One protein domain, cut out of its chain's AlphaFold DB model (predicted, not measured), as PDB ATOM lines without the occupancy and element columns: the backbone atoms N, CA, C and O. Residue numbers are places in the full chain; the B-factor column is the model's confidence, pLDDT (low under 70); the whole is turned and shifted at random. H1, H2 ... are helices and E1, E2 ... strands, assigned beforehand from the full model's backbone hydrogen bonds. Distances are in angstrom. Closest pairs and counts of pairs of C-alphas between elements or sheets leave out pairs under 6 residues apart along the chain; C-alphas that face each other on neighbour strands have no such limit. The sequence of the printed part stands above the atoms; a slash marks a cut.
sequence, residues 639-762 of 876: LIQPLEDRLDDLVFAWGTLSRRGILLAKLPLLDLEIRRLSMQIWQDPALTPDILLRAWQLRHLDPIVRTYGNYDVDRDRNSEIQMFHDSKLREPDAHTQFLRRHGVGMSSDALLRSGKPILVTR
ATOM      1  N   LEU A 639      52.350  73.301 -40.104       95.25
ATOM      2  CA  LEU A 639      52.060  72.845 -38.750       95.25
ATOM      3  C   LEU A 639      50.623  73.127 -38.342       95.25
ATOM      4  O   LEU A 639      49.930  73.962 -38.928       95.25
ATOM      5  N   ILE A 640      50.195  72.454 -37.278       95.56
ATOM      6  CA  ILE A 640      48.888  72.651 -36.660       95.56
ATOM      7  C   ILE A 640      49.082  73.050 -35.204       95.56
ATOM      8  O   ILE A 640      49.802  72.385 -34.460       95.56
ATOM      9  N   GLN A 641      48.390  74.104 -34.779       95.44
ATOM     10  CA  GLN A 641      48.388  74.540 -33.383       95.44
ATOM     11  C   GLN A 641      47.019  75.066 -32.937       95.44
ATOM     12  O   GLN A 641      46.187  75.375 -33.790       95.44
ATOM     13  N   PRO A 642      46.743  75.165 -31.625       94.81
ATOM     14  CA  PRO A 642      45.511  75.775 -31.130       94.81
ATOM     15  C   PRO A 642      45.398  77.263 -31.497       94.81
ATOM     16  O   PRO A 642      46.391  77.992 -31.470       94.81
ATOM     17  N   LEU A 643      44.178  77.734 -31.787       96.62
ATOM     18  CA  LEU A 643      43.905  79.144 -32.099       96.62
ATOM     19  C   LEU A 643      44.393  80.092 -30.996       96.62
ATOM     20  O   LEU A 643      44.966  81.136 -31.304       96.62
ATOM     21  N   GLU A 644      44.175  79.742 -29.726       95.56
ATOM     22  CA  GLU A 644      44.617  80.568 -28.597       95.56
ATOM     23  C   GLU A 644      46.147  80.647 -28.493       95.56
ATOM     24  O   GLU A 644      46.684  81.732 -28.285       95.56
ATOM     25  N   ASP A 645      46.856  79.533 -28.698       95.81
ATOM     26  CA  ASP A 645      48.322  79.517 -28.652       95.81
ATOM     27  C   ASP A 645      48.912  80.347 -29.804       95.81
ATOM     28  O   ASP A 645      49.845  81.124 -29.598       95.81
ATOM     29  N   ARG A 646      48.305  80.281 -31.000       97.88
ATOM     30  CA  ARG A 646      48.680  81.150 -32.124       97.88
ATOM     31  C   ARG A 646      48.419  82.625 -31.818       97.88
ATOM     32  O   ARG A 646      49.259  83.466 -32.134       97.88
ATOM     33  N   LEU A 647      47.272  82.955 -31.223       98.44
ATOM     34  CA  LEU A 647      46.972  84.326 -30.806       98.44
ATOM     35  C   LEU A 647      48.039  84.841 -29.828       98.44
ATOM     36  O   LEU A 647      48.531  85.955 -29.999       98.44
ATOM     37  N   ASP A 648      48.430  84.024 -28.851       97.88
ATOM     38  CA  ASP A 648      49.456  84.372 -27.868       97.88
ATOM     39  C   ASP A 648      50.821  84.627 -28.516       97.88
ATOM     40  O   ASP A 648      51.493  85.602 -28.171       97.88
ATOM     41  N   ASP A 649      51.219  83.799 -29.481       98.62
ATOM     42  CA  ASP A 649      52.473  83.964 -30.222       98.62
ATOM     43  C   ASP A 649      52.503  85.279 -31.015       98.62
ATOM     44  O   ASP A 649      53.512  85.990 -31.008       98.62
ATOM     45  N   LEU A 650      51.387  85.647 -31.652       98.75
ATOM     46  CA  LEU A 650      51.270  86.908 -32.387       98.75
ATOM     47  C   LEU A 650      51.253  88.121 -31.457       98.75
ATOM     48  O   LEU A 650      51.916  89.115 -31.744       98.75
ATOM     49  N   VAL A 651      50.538  88.047 -30.330       98.75
ATOM     50  CA  VAL A 651      50.519  89.106 -29.308       98.75
ATOM     51  C   VAL A 651      51.919  89.312 -28.726       98.75
ATOM     52  O   VAL A 651      52.365  90.452 -28.571       98.75
ATOM     53  N   PHE A 652      52.645  88.224 -28.457       98.62
ATOM     54  CA  PHE A 652      54.045  88.268 -28.046       98.62
ATOM     55  C   PHE A 652      54.931  88.930 -29.107       98.62
ATOM     56  O   PHE A 652      55.706  89.834 -28.773       98.62
ATOM     57  N   ALA A 653      54.800  88.523 -30.373       98.75
ATOM     58  CA  ALA A 653      55.574  89.080 -31.472       98.75
ATOM     59  C   ALA A 653      55.307  90.584 -31.630       98.75
ATOM     60  O   ALA A 653      56.228  91.393 -31.508       98.75
ATOM     61  N   TRP A 654      54.039  90.971 -31.788       98.69
ATOM     62  CA  TRP A 654      53.597  92.362 -31.906       98.69
ATOM     63  C   TRP A 654      54.097  93.214 -30.736       98.69
ATOM     64  O   TRP A 654      54.705  94.266 -30.938       98.69
ATOM     65  N   GLY A 655      53.929  92.727 -29.503       98.25
ATOM     66  CA  GLY A 655      54.356  93.440 -28.303       98.25
ATOM     67  C   GLY A 655      55.871  93.556 -28.152       98.25
ATOM     68  O   GLY A 655      56.342  94.479 -27.482       98.25
ATOM     69  N   THR A 656      56.644  92.638 -28.733       98.25
ATOM     70  CA  THR A 656      58.114  92.683 -28.733       98.25
ATOM     71  C   THR A 656      58.626  93.668 -29.776       98.25
ATOM     72  O   THR A 656      59.416  94.549 -29.434       98.25
ATOM     73  N   LEU A 657      58.125  93.573 -31.011       98.25
ATOM     74  CA  LEU A 657      58.473  94.473 -32.113       98.25
ATOM     75  C   LEU A 657      58.114  95.930 -31.782       98.25
ATOM     76  O   LEU A 657      58.956  96.818 -31.906       98.25
ATOM     77  N   SER A 658      56.903  96.155 -31.257       97.56
ATOM     78  CA  SER A 658      56.413  97.477 -30.850       97.56
ATOM     79  C   SER A 658      57.283  98.108 -29.755       97.56
ATOM     80  O   SER A 658      57.779  99.221 -29.919       97.56
ATOM     81  N   ARG A 659      57.571  97.377 -28.666       96.31
ATOM     82  CA  ARG A 659      58.376  97.902 -27.545       96.31
ATOM     83  C   ARG A 659      59.838  98.161 -27.899       96.31
ATOM     84  O   ARG A 659      60.437  99.073 -27.339       96.31
ATOM     85  N   ARG A 660      60.425  97.344 -28.777       95.50
ATOM     86  CA  ARG A 660      61.815  97.510 -29.232       95.50
ATOM     87  C   ARG A 660      61.942  98.526 -30.372       95.50
ATOM     88  O   ARG A 660      63.058  98.937 -30.663       95.50
ATOM     89  N   GLY A 661      60.838  98.926 -31.005       96.75
ATOM     90  CA  GLY A 661      60.863  99.845 -32.141       96.75
ATOM     91  C   GLY A 661      61.436  99.225 -33.421       96.75
ATOM     92  O   GLY A 661      62.031  99.941 -34.221       96.75
ATOM     93  N   ILE A 662      61.303  97.907 -33.611       96.19
ATOM     94  CA  ILE A 662      61.897  97.159 -34.736       96.19
ATOM     95  C   ILE A 662      60.813  96.562 -35.634       96.19
ATOM     96  O   ILE A 662      59.732  96.223 -35.160       96.19
ATOM     97  N   LEU A 663      61.098  96.433 -36.936       96.75
ATOM     98  CA  LEU A 663      60.167  95.904 -37.947       96.75
ATOM     99  C   LEU A 663      58.761  96.538 -37.889       96.75
ATOM    100  O   LEU A 663      57.751  95.865 -38.089       96.75
ATOM    101  N   LEU A 664      58.683  97.850 -37.635       96.62
ATOM    102  CA  LEU A 664      57.415  98.567 -37.431       96.62
ATOM    103  C   LEU A 664      56.431  98.413 -38.603       96.62
ATOM    104  O   LEU A 664      55.221  98.385 -38.393       96.62
ATOM    105  N   ALA A 665      56.943  98.240 -39.826       97.25
ATOM    106  CA  ALA A 665      56.140  98.000 -41.024       97.25
ATOM    107  C   ALA A 665      55.332  96.685 -40.981       97.25
ATOM    108  O   ALA A 665      54.335  96.566 -41.688       97.25
ATOM    109  N   LYS A 666      55.722  95.709 -40.148       97.19
ATOM    110  CA  LYS A 666      55.006  94.431 -39.974       97.19
ATOM    111  C   LYS A 666      53.842  94.539 -38.980       97.19
ATOM    112  O   LYS A 666      52.949  93.694 -38.991       97.19
ATOM    113  N   LEU A 667      53.817  95.573 -38.127       97.50
ATOM    114  CA  LEU A 667      52.816  95.714 -37.062       97.50
ATOM    115  C   LEU A 667      51.361  95.759 -37.561       97.50
ATOM    116  O   LEU A 667      50.540  95.112 -36.915       97.50
ATOM    117  N   PRO A 668      51.004  96.443 -38.670       97.88
ATOM    118  CA  PRO A 668      49.621  96.455 -39.156       97.88
ATOM    119  C   PRO A 668      49.101  95.068 -39.551       97.88
ATOM    120  O   PRO A 668      47.948  94.742 -39.278       97.88
ATOM    121  N   LEU A 669      49.956  94.235 -40.156       97.19
ATOM    122  CA  LEU A 669      49.597  92.868 -40.539       97.19
ATOM    123  C   LEU A 669      49.376  91.989 -39.300       97.19
ATOM    124  O   LEU A 669      48.388  91.260 -39.228       97.19
ATOM    125  N   LEU A 670      50.260  92.103 -38.304       98.00
ATOM    126  CA  LEU A 670      50.103  91.412 -37.024       98.00
ATOM    127  C   LEU A 670      48.848  91.877 -36.277       98.00
ATOM    128  O   LEU A 670      48.123  91.043 -35.748       98.00
ATOM    129  N   ASP A 671      48.563  93.181 -36.254       97.94
ATOM    130  CA  ASP A 671      47.365  93.750 -35.620       97.94
ATOM    131  C   ASP A 671      46.083  93.180 -36.249       97.94
ATOM    132  O   ASP A 671      45.212  92.684 -35.528       97.94
ATOM    133  N   LEU A 672      46.010  93.149 -37.587       97.88
ATOM    134  CA  LEU A 672      44.885  92.570 -38.321       97.88
ATOM    135  C   LEU A 672      44.678  91.091 -37.969       97.88
ATOM    136  O   LEU A 672      43.554  90.674 -37.681       97.88
ATOM    137  N   GLU A 673      45.753  90.305 -37.956       98.12
ATOM    138  CA  GLU A 673      45.680  88.872 -37.671       98.12
ATOM    139  C   GLU A 673      45.327  88.588 -36.201       98.12
ATOM    140  O   GLU A 673      44.484  87.734 -35.916       98.12
ATOM    141  N   ILE A 674      45.883  89.358 -35.257       98.69
ATOM    142  CA  ILE A 674      45.521  89.298 -33.831       98.69
ATOM    143  C   ILE A 674      44.032  89.591 -33.655       98.69
ATOM    144  O   ILE A 674      43.341  88.847 -32.957       98.69
ATOM    145  N   ARG A 675      43.502  90.637 -34.300       98.25
ATOM    146  CA  ARG A 675      42.070  90.970 -34.231       98.25
ATOM    147  C   ARG A 675      41.204  89.884 -34.848       98.25
ATOM    148  O   ARG A 675      40.176  89.548 -34.264       98.25
ATOM    149  N   ARG A 676      41.615  89.308 -35.981       97.62
ATOM    150  CA  ARG A 676      40.897  88.208 -36.640       97.62
ATOM    151  C   ARG A 676      40.761  87.002 -35.709       97.62
ATOM    152  O   ARG A 676      39.651  86.515 -35.501       97.62
ATOM    153  N   LEU A 677      41.868  86.552 -35.119       97.75
ATOM    154  CA  LEU A 677      41.886  85.416 -34.193       97.75
ATOM    155  C   LEU A 677      41.164  85.729 -32.878       97.75
ATOM    156  O   LEU A 677      40.369  84.920 -32.402       97.75
ATOM    157  N   SER A 678      41.382  86.919 -32.314       97.38
ATOM    158  CA  SER A 678      40.697  87.380 -31.103       97.38
ATOM    159  C   SER A 678      39.180  87.410 -31.296       97.38
ATOM    160  O   SER A 678      38.444  86.861 -30.477       97.38
ATOM    161  N   MET A 679      38.703  87.955 -32.419       97.12
ATOM    162  CA  MET A 679      37.284  87.966 -32.776       97.12
ATOM    163  C   MET A 679      36.731  86.547 -32.947       97.12
ATOM    164  O   MET A 679      35.632  86.247 -32.485       97.12
ATOM    165  N   GLN A 680      37.500  85.646 -33.563       96.44
ATOM    166  CA  GLN A 680      37.104  84.250 -33.745       96.44
ATOM    167  C   GLN A 680      36.955  83.500 -32.410       96.44
ATOM    168  O   GLN A 680      36.041  82.686 -32.267       96.44
ATOM    169  N   ILE A 681      37.824  83.759 -31.431       94.50
ATOM    170  CA  ILE A 681      37.785  83.097 -30.118       94.50
ATOM    171  C   ILE A 681      36.757  83.780 -29.209       94.50
ATOM    172  O   ILE A 681      35.774  83.155 -28.798       94.50
ATOM    173  N   TRP A 682      36.969  85.064 -28.924       93.50
ATOM    174  CA  TRP A 682      36.298  85.811 -27.860       93.50
ATOM    175  C   TRP A 682      35.036  86.546 -28.319       93.50
ATOM    176  O   TRP A 682      34.213  86.877 -27.474       93.50
ATOM    177  N   GLN A 683      34.862  86.772 -29.630       94.38
ATOM    178  CA  GLN A 683      33.727  87.513 -30.211       94.38
ATOM    179  C   GLN A 683      33.525  88.906 -29.590       94.38
ATOM    180  O   GLN A 683      32.405  89.394 -29.463       94.38
ATOM    181  N   ASP A 684      34.630  89.544 -29.203       93.75
ATOM    182  CA  ASP A 684      34.638  90.823 -28.504       93.75
ATOM    183  C   ASP A 684      35.438  91.860 -29.319       93.75
ATOM    184  O   ASP A 684      36.671  91.780 -29.370       93.75
ATOM    185  N   PRO A 685      34.772  92.828 -29.982       94.19
ATOM    186  CA  PRO A 685      35.442  93.856 -30.779       94.19
ATOM    187  C   PRO A 685      36.258  94.845 -29.942       94.19
ATOM    188  O   PRO A 685      37.091  95.555 -30.508       94.19
ATOM    189  N   ALA A 686      36.038  94.916 -28.625       94.31
ATOM    190  CA  ALA A 686      36.782  95.816 -27.750       94.31
ATOM    191  C   ALA A 686      38.211  95.319 -27.476       94.31
ATOM    192  O   ALA A 686      39.063  96.100 -27.051       94.31
ATOM    193  N   LEU A 687      38.505  94.039 -27.739       95.56
ATOM    194  CA  LEU A 687      39.831  93.470 -27.522       95.56
ATOM    195  C   LEU A 687      40.831  93.971 -28.568       95.56
ATOM    196  O   LEU A 687      40.823  93.566 -29.731       95.56
ATOM    197  N   THR A 688      41.739  94.833 -28.118       96.75
ATOM    198  CA  THR A 688      42.877  95.317 -28.902       96.75
ATOM    199  C   THR A 688      44.131  94.478 -28.632       96.75
ATOM    200  O   THR A 688      44.232  93.846 -27.573       96.75
ATOM    201  N   PRO A 689      45.133  94.497 -29.535       97.75
ATOM    202  CA  PRO A 689      46.427  93.871 -29.262       97.75
ATOM    203  C   PRO A 689      47.095  94.366 -27.970       97.75
ATOM    204  O   PRO A 689      47.726  93.572 -27.282       97.75
ATOM    205  N   ASP A 690      46.906  95.636 -27.591       97.62
ATOM    206  CA  ASP A 690      47.420  96.188 -26.328       97.62
ATOM    207  C   ASP A 690      46.764  95.552 -25.092       97.62
ATOM    208  O   ASP A 690      47.465  95.089 -24.189       97.62
ATOM    209  N   ILE A 691      45.428  95.447 -25.066       98.06
ATOM    210  CA  ILE A 691      44.705  94.802 -23.957       98.06
ATOM    211  C   ILE A 691      45.127  93.336 -23.838       98.06
ATOM    212  O   ILE A 691      45.401  92.862 -22.734       98.06
ATOM    213  N   LEU A 692      45.231  92.626 -24.966       98.56
ATOM    214  CA  LEU A 692      45.695  91.237 -24.999       98.56
ATOM    215  C   LEU A 692      47.140  91.109 -24.504       98.56
ATOM    216  O   LEU A 692      47.447  90.191 -23.744       98.56
ATOM    217  N   LEU A 693      48.019  92.044 -24.873       98.56
ATOM    218  CA  LEU A 693      49.407  92.069 -24.426       98.56
ATOM    219  C   LEU A 693      49.522  92.299 -22.915       98.56
ATOM    220  O   LEU A 693      50.330  91.641 -22.255       98.56
ATOM    221  N   ARG A 694      48.734  93.220 -22.358       98.31
ATOM    222  CA  ARG A 694      48.684  93.484 -20.911       98.31
ATOM    223  C   ARG A 694      48.084  92.296 -20.161       98.31
ATOM    224  O   ARG A 694      48.666  91.841 -19.183       98.31
ATOM    225  N   ALA A 695      47.008  91.701 -20.676       98.31
ATOM    226  CA  ALA A 695      46.416  90.484 -20.120       98.31
ATOM    227  C   ALA A 695      47.399  89.301 -20.129       98.31
ATOM    228  O   ALA A 695      47.497  88.563 -19.149       98.31
ATOM    229  N   TRP A 696      48.175  89.142 -21.206       97.94
ATOM    230  CA  TRP A 696      49.257  88.160 -21.285       97.94
ATOM    231  C   TRP A 696      50.322  88.395 -20.204       97.94
ATOM    232  O   TRP A 696      50.746  87.450 -19.546       97.94
ATOM    233  N   GLN A 697      50.699  89.648 -19.935       97.44
ATOM    234  CA  GLN A 697      51.671  89.978 -18.881       97.44
ATOM    235  C   GLN A 697      51.169  89.657 -17.468       97.44
ATOM    236  O   GLN A 697      51.988  89.364 -16.597       97.44
ATOM    237  N   LEU A 698      49.855  89.661 -17.229       97.88
ATOM    238  CA  LEU A 698      49.258  89.301 -15.937       97.88
ATOM    239  C   LEU A 698      49.303  87.795 -15.630       97.88
ATOM    240  O   LEU A 698      49.043  87.409 -14.495       97.88
ATOM    241  N   ARG A 699      49.716  86.941 -16.575       97.00
ATOM    242  CA  ARG A 699      49.795  85.476 -16.386       97.00
ATOM    243  C   ARG A 699      50.837  85.010 -15.366       97.00
ATOM    244  O   ARG A 699      50.868  83.841 -15.004       97.00
ATOM    245  N   HIS A 700      51.662  85.918 -14.850       96.81
ATOM    246  CA  HIS A 700      52.496  85.643 -13.681       96.81
ATOM    247  C   HIS A 700      51.687  85.510 -12.376       96.81
ATOM    248  O   HIS A 700      52.233  85.019 -11.383       96.81
ATOM    249  N   LEU A 701      50.431  85.969 -12.342       97.06
ATOM    250  CA  LEU A 701      49.531  85.856 -11.193       97.06
ATOM    251  C   LEU A 701      48.920  84.455 -11.123       97.06
ATOM    252  O   LEU A 701      48.660  83.827 -12.147       97.06
ATOM    253  N   ASP A 702      48.651  83.975  -9.909       95.62
ATOM    254  CA  ASP A 702      47.926  82.718  -9.735       95.62
ATOM    255  C   ASP A 702      46.406  82.965  -9.742       95.62
ATOM    256  O   ASP A 702      45.897  83.607  -8.824       95.62
ATOM    257  N   PRO A 703      45.640  82.460 -10.727       95.50
ATOM    258  CA  PRO A 703      44.188  82.634 -10.763       95.50
ATOM    259  C   PRO A 703      43.456  81.876  -9.644       95.50
ATOM    260  O   PRO A 703      42.303  82.203  -9.361       95.50
ATOM    261  N   ILE A 704      44.078  80.879  -8.995       93.88
ATOM    262  CA  ILE A 704      43.443  80.102  -7.913       93.88
ATOM    263  C   ILE A 704      43.115  80.986  -6.708       93.88
ATOM    264  O   ILE A 704      42.132  80.715  -6.013       93.88
ATOM    265  N   VAL A 705      43.859  82.077  -6.497       92.56
ATOM    266  CA  VAL A 705      43.663  82.991  -5.360       92.56
ATOM    267  C   VAL A 705      42.254  83.571  -5.277       92.56
ATOM    268  O   VAL A 705      41.796  83.892  -4.190       92.56
ATOM    269  N   ARG A 706      41.508  83.607  -6.391       91.44
ATOM    270  CA  ARG A 706      40.087  83.995  -6.423       91.44
ATOM    271  C   ARG A 706      39.178  83.107  -5.565       91.44
ATOM    272  O   ARG A 706      38.028  83.458  -5.330       91.44
ATOM    273  N   THR A 707      39.649  81.911  -5.212       88.81
ATOM    274  CA  THR A 707      38.938  80.958  -4.345       88.81
ATOM    275  C   THR A 707      39.326  81.086  -2.883       88.81
ATOM    276  O   THR A 707      38.695  80.466  -2.030       88.81
ATOM    277  N   TYR A 708      40.350  81.882  -2.592       87.00
ATOM    278  CA  TYR A 708      40.707  82.252  -1.236       87.00
ATOM    279  C   TYR A 708      39.854  83.449  -0.798       87.00
ATOM    280  O   TYR A 708      39.234  84.129  -1.618       87.00
ATOM    281  N   GLY A 709      39.786  83.689   0.512       83.00
ATOM    282  CA  GLY A 709      39.209  84.929   1.029       83.00
ATOM    283  C   GLY A 709      40.100  86.136   0.713       83.00
ATOM    284  O   GLY A 709      41.155  86.009   0.101       83.00
ATOM    285  N   ASN A 710      39.727  87.311   1.219       86.94
ATOM    286  CA  ASN A 710      40.545  88.529   1.079       86.94
ATOM    287  C   ASN A 710      41.855  88.486   1.897       86.94
ATOM    288  O   ASN A 710      42.627  89.442   1.876       86.94
ATOM    289  N   TYR A 711      42.067  87.420   2.670       90.62
ATOM    290  CA  TYR A 711      43.190  87.234   3.578       90.62
ATOM    291  C   TYR A 711      43.465  85.738   3.777       90.62
ATOM    292  O   TYR A 711      42.526  84.938   3.839       90.62
ATOM    293  N   ASP A 712      44.739  85.376   3.929       91.44
ATOM    294  CA  ASP A 712      45.188  84.040   4.342       91.44
ATOM    295  C   ASP A 712      46.242  84.178   5.458       91.44
ATOM    296  O   ASP A 712      47.022  85.131   5.484       91.44
ATOM    297  N   VAL A 713      46.261  83.234   6.400       89.06
ATOM    298  CA  VAL A 713      47.268  83.188   7.474       89.06
ATOM    299  C   VAL A 713      48.649  82.777   6.951       89.06
ATOM    300  O   VAL A 713      49.666  83.137   7.544       89.06
ATOM    301  N   ASP A 714      48.708  82.040   5.840       88.69
ATOM    302  CA  ASP A 714      49.939  81.798   5.092       88.69
ATOM    303  C   ASP A 714      50.354  83.102   4.393       88.69
ATOM    304  O   ASP A 714      49.721  83.562   3.437       88.69
ATOM    305  N   ARG A 715      51.456  83.693   4.866       91.25
ATOM    306  CA  ARG A 715      52.008  84.955   4.355       91.25
ATOM    307  C   ARG A 715      52.243  84.935   2.844       91.25
ATOM    308  O   ARG A 715      52.052  85.968   2.194       91.25
ATOM    309  N   ASP A 716      52.671  83.807   2.279       91.38
ATOM    310  CA  ASP A 716      52.910  83.716   0.841       91.38
ATOM    311  C   ASP A 716      51.601  83.800   0.075       91.38
ATOM    312  O   ASP A 716      51.507  84.595  -0.857       91.38
ATOM    313  N   ARG A 717      50.575  83.056   0.504       91.19
ATOM    314  CA  ARG A 717      49.244  83.111  -0.116       91.19
ATOM    315  C   ARG A 717      48.618  84.485   0.014       91.19
ATOM    316  O   ARG A 717      48.091  84.999  -0.966       91.19
ATOM    317  N   ASN A 718      48.738  85.114   1.179       94.25
ATOM    318  CA  ASN A 718      48.260  86.477   1.375       94.25
ATOM    319  C   ASN A 718      48.946  87.473   0.426       94.25
ATOM    320  O   ASN A 718      48.297  88.366  -0.111       94.25
ATOM    321  N   SER A 719      50.242  87.287   0.159       94.50
ATOM    322  CA  SER A 719      50.966  88.103  -0.824       94.50
ATOM    323  C   SER A 719      50.444  87.872  -2.251       94.50
ATOM    324  O   SER A 719      50.309  88.824  -3.015       94.50
ATOM    325  N   GLU A 720      50.117  86.627  -2.618       95.44
ATOM    326  CA  GLU A 720      49.498  86.313  -3.916       95.44
ATOM    327  C   GLU A 720      48.096  86.936  -4.057       95.44
ATOM    328  O   GLU A 720      47.786  87.513  -5.101       95.44
ATOM    329  N   ILE A 721      47.283  86.900  -2.994       95.56
ATOM    330  CA  ILE A 721      45.961  87.549  -2.929       95.56
ATOM    331  C   ILE A 721      46.088  89.061  -3.166       95.56
ATOM    332  O   ILE A 721      45.370  89.623  -3.994       95.56
ATOM    333  N   GLN A 722      47.031  89.723  -2.489       95.81
ATOM    334  CA  GLN A 722      47.266  91.162  -2.642       95.81
ATOM    335  C   GLN A 722      47.656  91.531  -4.077       95.81
ATOM    336  O   GLN A 722      47.016  92.392  -4.678       95.81
ATOM    337  N   MET A 723      48.624  90.828  -4.676       95.69
ATOM    338  CA  MET A 723      49.032  91.083  -6.067       95.69
ATOM    339  C   MET A 723      47.869  90.923  -7.053       95.69
ATOM    340  O   MET A 723      47.727  91.709  -7.996       95.69
ATOM    341  N   PHE A 724      47.017  89.922  -6.830       96.12
ATOM    342  CA  PHE A 724      45.831  89.700  -7.643       96.12
ATOM    343  C   PHE A 724      44.837  90.864  -7.532       96.12
ATOM    344  O   PHE A 724      44.414  91.395  -8.563       96.12
ATOM    345  N   HIS A 725      44.518  91.328  -6.321       95.00
ATOM    346  CA  HIS A 725      43.641  92.488  -6.121       95.00
ATOM    347  C   HIS A 725      44.224  93.779  -6.705       95.00
ATOM    348  O   HIS A 725      43.511  94.513  -7.393       95.00
ATOM    349  N   ASP A 726      45.518  94.023  -6.511       95.88
ATOM    350  CA  ASP A 726      46.203  95.200  -7.045       95.88
ATOM    351  C   ASP A 726      46.161  95.237  -8.573       95.88
ATOM    352  O   ASP A 726      46.044  96.305  -9.174       95.88
ATOM    353  N   SER A 727      46.256  94.078  -9.232       95.88
ATOM    354  CA  SER A 727      46.136  94.001 -10.692       95.88
ATOM    355  C   SER A 727      44.723  94.332 -11.178       95.88
ATOM    356  O   SER A 727      44.572  95.060 -12.156       95.88
ATOM    357  N   LYS A 728      43.689  93.882 -10.452       95.25
ATOM    358  CA  LYS A 728      42.284  94.172 -10.765       95.25
ATOM    359  C   LYS A 728      41.978  95.669 -10.692       95.25
ATOM    360  O   LYS A 728      41.190  96.164 -11.490       95.25
ATOM    361  N   LEU A 729      42.593  96.377  -9.743       95.50
ATOM    362  CA  LEU A 729      42.430  97.824  -9.581       95.50
ATOM    363  C   LEU A 729      43.217  98.622 -10.626       95.50
ATOM    364  O   LEU A 729      42.702  99.601 -11.157       95.50
ATOM    365  N   ARG A 730      44.460  98.219 -10.921       96.44
ATOM    366  CA  ARG A 730      45.339  98.954 -11.843       96.44
ATOM    367  C   ARG A 730      44.960  98.779 -13.310       96.44
ATOM    368  O   ARG A 730      45.076  99.728 -14.079       96.44
ATOM    369  N   GLU A 731      44.554  97.575 -13.710       96.06
ATOM    370  CA  GLU A 731      44.338  97.220 -15.118       96.06
ATOM    371  C   GLU A 731      43.077  96.351 -15.298       96.06
ATOM    372  O   GLU A 731      43.180  95.175 -15.660       96.06
ATOM    373  N   PRO A 732      41.867  96.890 -15.052       96.56
ATOM    374  CA  PRO A 732      40.638  96.095 -14.968       96.56
ATOM    375  C   PRO A 732      40.304  95.319 -16.253       96.56
ATOM    376  O   PRO A 732      39.911  94.151 -16.174       96.56
ATOM    377  N   ASP A 733      40.504  95.919 -17.430       96.62
ATOM    378  CA  ASP A 733      40.210  95.273 -18.719       96.62
ATOM    379  C   ASP A 733      41.168  94.104 -18.995       96.62
ATOM    380  O   ASP A 733      40.746  92.998 -19.339       96.62
ATOM    381  N   ALA A 734      42.466  94.319 -18.756       97.75
ATOM    382  CA  ALA A 734      43.493  93.292 -18.898       97.75
ATOM    383  C   ALA A 734      43.298  92.157 -17.881       97.75
ATOM    384  O   ALA A 734      43.407  90.985 -18.239       97.75
ATOM    385  N   HIS A 735      42.959  92.486 -16.632       97.88
ATOM    386  CA  HIS A 735      42.671  91.504 -15.587       97.88
ATOM    387  C   HIS A 735      41.442  90.658 -15.937       97.88
ATOM    388  O   HIS A 735      41.455  89.437 -15.772       97.88
ATOM    389  N   THR A 736      40.395  91.282 -16.478       96.69
ATOM    390  CA  THR A 736      39.203  90.571 -16.956       96.69
ATOM    391  C   THR A 736      39.564  89.605 -18.083       96.69
ATOM    392  O   THR A 736      39.184  88.436 -18.031       96.69
ATOM    393  N   GLN A 737      40.355  90.043 -19.065       97.00
ATOM    394  CA  GLN A 737      40.792  89.181 -20.164       97.00
ATOM    395  C   GLN A 737      41.741  88.059 -19.707       97.00
ATOM    396  O   GLN A 737      41.644  86.935 -20.201       97.00
ATOM    397  N   PHE A 738      42.612  88.316 -18.729       97.38
ATOM    398  CA  PHE A 738      43.419  87.287 -18.068       97.38
ATOM    399  C   PHE A 738      42.529  86.202 -17.440       97.38
ATOM    400  O   PHE A 738      42.759  85.011 -17.641       97.38
ATOM    401  N   LEU A 739      41.461  86.594 -16.744       96.38
ATOM    402  CA  LEU A 739      40.518  85.655 -16.137       96.38
ATOM    403  C   LEU A 739      39.688  84.870 -17.166       96.38
ATOM    404  O   LEU A 739      39.398  83.693 -16.928       96.38
ATOM    405  N   ARG A 740      39.362  85.465 -18.322       94.31
ATOM    406  CA  ARG A 740      38.672  84.772 -19.427       94.31
ATOM    407  C   ARG A 740      39.463  83.559 -19.931       94.31
ATOM    408  O   ARG A 740      38.877  82.491 -20.093       94.31
ATOM    409  N   ARG A 741      40.793  83.663 -20.060       92.94
ATOM    410  CA  ARG A 741      41.681  82.515 -20.368       92.94
ATOM    411  C   ARG A 741      41.536  81.367 -19.367       92.94
ATOM    412  O   ARG A 741      41.672  80.202 -19.725       92.94
ATOM    413  N   HIS A 742      41.255  81.688 -18.107       94.19
ATOM    414  CA  HIS A 742      41.054  80.715 -17.036       94.19
ATOM    415  C   HIS A 742      39.584  80.291 -16.866       94.19
ATOM    416  O   HIS A 742      39.230  79.746 -15.823       94.19
ATOM    417  N   GLY A 743      38.736  80.515 -17.877       92.00
ATOM    418  CA  GLY A 743      37.344  80.058 -17.911       92.00
ATOM    419  C   GLY A 743      36.365  80.918 -17.112       92.00
ATOM    420  O   GLY A 743      35.185  80.587 -17.020       92.00
ATOM    421  N   VAL A 744      36.810  82.034 -16.531       92.06
ATOM    422  CA  VAL A 744      35.944  82.892 -15.714       92.06
ATOM    423  C   VAL A 744      35.131  83.822 -16.612       92.06
ATOM    424  O   VAL A 744      35.684  84.586 -17.400       92.06
ATOM    425  N   GLY A 745      33.805  83.775 -16.466       87.75
ATOM    426  CA  GLY A 745      32.881  84.602 -17.249       87.75
ATOM    427  C   GLY A 745      32.760  84.187 -18.718       87.75
ATOM    428  O   GLY A 745      32.271  84.979 -19.516       87.75
ATOM    429  N   MET A 746      33.211  82.979 -19.076       88.88
ATOM    430  CA  MET A 746      33.211  82.456 -20.446       88.88
ATOM    431  C   MET A 746      32.151  81.380 -20.663       88.88
ATOM    432  O   MET A 746      31.848  80.600 -19.762       88.88
ATOM    433  N   SER A 747      31.607  81.327 -21.882       86.62
ATOM    434  CA  SER A 747      30.776  80.210 -22.328       86.62
ATOM    435  C   SER A 747      31.643  79.017 -22.738       86.62
ATOM    436  O   SER A 747      32.773  79.192 -23.204       86.62
ATOM    437  N   SER A 748      31.095  77.804 -22.630       85.94
ATOM    438  CA  SER A 748      31.753  76.583 -23.115       85.94
ATOM    439  C   SER A 748      32.128  76.691 -24.597       85.94
ATOM    440  O   SER A 748      33.224  76.302 -24.986       85.94
ATOM    441  N   ASP A 749      31.289  77.328 -25.421       90.06
ATOM    442  CA  ASP A 749      31.588  77.564 -26.839       90.06
ATOM    443  C   ASP A 749      32.853  78.405 -27.057       90.06
ATOM    444  O   ASP A 749      33.622  78.127 -27.978       90.06
ATOM    445  N   ALA A 750      33.094  79.429 -26.230       88.81
ATOM    446  CA  ALA A 750      34.301  80.249 -26.330       88.81
ATOM    447  C   ALA A 750      35.559  79.434 -25.986       88.81
ATOM    448  O   ALA A 750      36.559  79.501 -26.705       88.81
ATOM    449  N   LEU A 751      35.483  78.600 -24.944       89.38
ATOM    450  CA  LEU A 751      36.572  77.702 -24.547       89.38
ATOM    451  C   LEU A 751      36.842  76.635 -25.614       89.38
ATOM    452  O   LEU A 751      37.997  76.399 -25.967       89.38
ATOM    453  N   LEU A 752      35.801  76.062 -26.219       90.69
ATOM    454  CA  LEU A 752      35.947  75.130 -27.337       90.69
ATOM    455  C   LEU A 752      36.586  75.798 -28.559       90.69
ATOM    456  O   LEU A 752      37.472  75.210 -29.179       90.69
ATOM    457  N   ARG A 753      36.197  77.038 -28.899       93.25
ATOM    458  CA  ARG A 753      36.830  77.800 -29.989       93.25
ATOM    459  C   ARG A 753      38.312  78.047 -29.728       93.25
ATOM    460  O   ARG A 753      39.094  77.868 -30.653       93.25
ATOM    461  N   SER A 754      38.700  78.394 -28.501       90.56
ATOM    462  CA  SER A 754      40.107  78.638 -28.136       90.56
ATOM    463  C   SER A 754      41.023  77.442 -28.457       90.56
ATOM    464  O   SER A 754      42.145  77.619 -28.930       90.56
ATOM    465  N   GLY A 755      40.504  76.220 -28.286       89.94
ATOM    466  CA  GLY A 755      41.219  74.972 -28.544       89.94
ATOM    467  C   GLY A 755      41.130  74.447 -29.978       89.94
ATOM    468  O   GLY A 755      41.724  73.403 -30.252       89.94
ATOM    469  N   LYS A 756      40.397  75.109 -30.889       94.19
ATOM    470  CA  LYS A 756      40.293  74.649 -32.283       94.19
ATOM    471  C   LYS A 756      41.664  74.707 -32.969       94.19
ATOM    472  O   LYS A 756      42.393  75.677 -32.763       94.19
ATOM    473  N   PRO A 757      42.012  73.705 -33.793       95.50
ATOM    474  CA  PRO A 757      43.257  73.715 -34.545       95.50
ATOM    475  C   PRO A 757      43.216  74.747 -35.681       95.50
ATOM    476  O   PRO A 757      42.181  74.935 -36.324       95.50
ATOM    477  N   ILE A 758      44.358  75.372 -35.955       95.75
ATOM    478  CA  ILE A 758      44.620  76.179 -37.148       95.75
ATOM    479  C   ILE A 758      45.848  75.633 -37.880       95.75
ATOM    480  O   ILE A 758      46.854  75.310 -37.248       95.75
ATOM    481  N   LEU A 759      45.743  75.523 -39.206       96.94
ATOM    482  CA  LEU A 759      46.862  75.214 -40.094       96.94
ATOM    483  C   LEU A 759      47.657  76.492 -40.354       96.94
ATOM    484  O   LEU A 759      47.084  77.509 -40.744       96.94
ATOM    485  N   VAL A 760      48.967  76.416 -40.167       96.50
ATOM    486  CA  VAL A 760      49.914  77.473 -40.521       96.50
ATOM    487  C   VAL A 760      50.919  76.876 -41.496       96.50
ATOM    488  O   VAL A 760      51.481  75.818 -41.218       96.50
ATOM    489  N   THR A 761      51.127  77.532 -42.635       96.75
ATOM    490  CA  THR A 761      52.153  77.141 -43.611       96.75
ATOM    491  C   THR A 761      53.218  78.217 -43.685       96.75
ATOM    492  O   THR A 761      52.927  79.390 -43.441       96.75
ATOM    493  N   ARG A 762      54.436  77.838 -44.064       95.44
ATOM    494  CA  ARG A 762      55.554  78.772 -44.212       95.44
ATOM    495  C   ARG A 762      55.217  79.963 -45.118       95.44
ATOM    496  O   ARG A 762      55.673  81.071 -44.857       95.44
TER     497      ARG A 762
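Overview. This is residues 639 to 762 of the 876 residues of the protein "Adenosine deaminase" of Chitinophagaceae bacterium (UniProt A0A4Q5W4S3). A helical hairpin, H1 and H2, makes one end; H3 leads away from it toward H5, which with the short H4 makes the other end. H6 packs on H3, H7 caps the end of the hairpin where H1 begins and H2 ends, and the small antiparallel sheet of E1 and E2 lies by the start of H1. The printed part has 124 residues, mostly helix, in the order E1 H1 H2 H3 H4 H5 H6 H7 E2. It is only just compact, close to loose, with a radius of gyration of the C-alphas of 16.1 A and spans of 52 by 36 by 26 A.

Arrangement. E1, residues 639 to 642, and E2, residues 757 to 761, are antiparallel neighbours; N 639 and O 760, 2.9 A apart, are within hydrogen-bond range. H1, residues 643 to 660, and H2, residues 664 to 682, form a hairpin, opposite ways at a shallow tilt of 29 degrees; their closest C-alphas, Leu 647 and Ile 674, are 6.0 A apart. H7, residues 748 to 754, touches H2 at residues 680 to 682 alone, closest C-alphas Ile 681 and Arg 753, 5.4 A. H3, residues 689 to 700, touches H1, about perpendicular at 78 degrees, closest C-alphas Val 651 and Leu 693, 5.8 A. H6, residues 732 to 741, touches H3, closest C-alphas Ala 695 and Ala 734, 4.2 A. H5, residues 715 to 730, and H6 only just touch, only at the corner, with 3 pairs of C-alphas within 8 A, the closest Lys 728 and His 735, 5.5 A. H4, residues 703 to 707, touches H5, closest C-alphas Val 705 and Ile 721, 5.7 A. Every O i to N i+4 pair is within hydrogen-bond range in H1, H5, H6 and H7, against 13 of 15 in H2, 6 of 8 in H3 and 0 of 1 in H4, where 2 of 2 O i to N i+3 pairs are.

Along the chain. E1 begins at C-alpha 639, (52.060, 72.845, -38.750), and E2 ends at C-alpha 761, (52.153, 77.141, -43.611). From first to last C-alpha H2 measures 26.5 A, H1 25.8 A and H5 22.4 A.

Size, cuts and confidence. The two C-alphas farthest apart, Val 713 and Arg 762, are 52.5 A apart. The printed part has no cut, no link is long, and no printed residue has a pLDDT under 70.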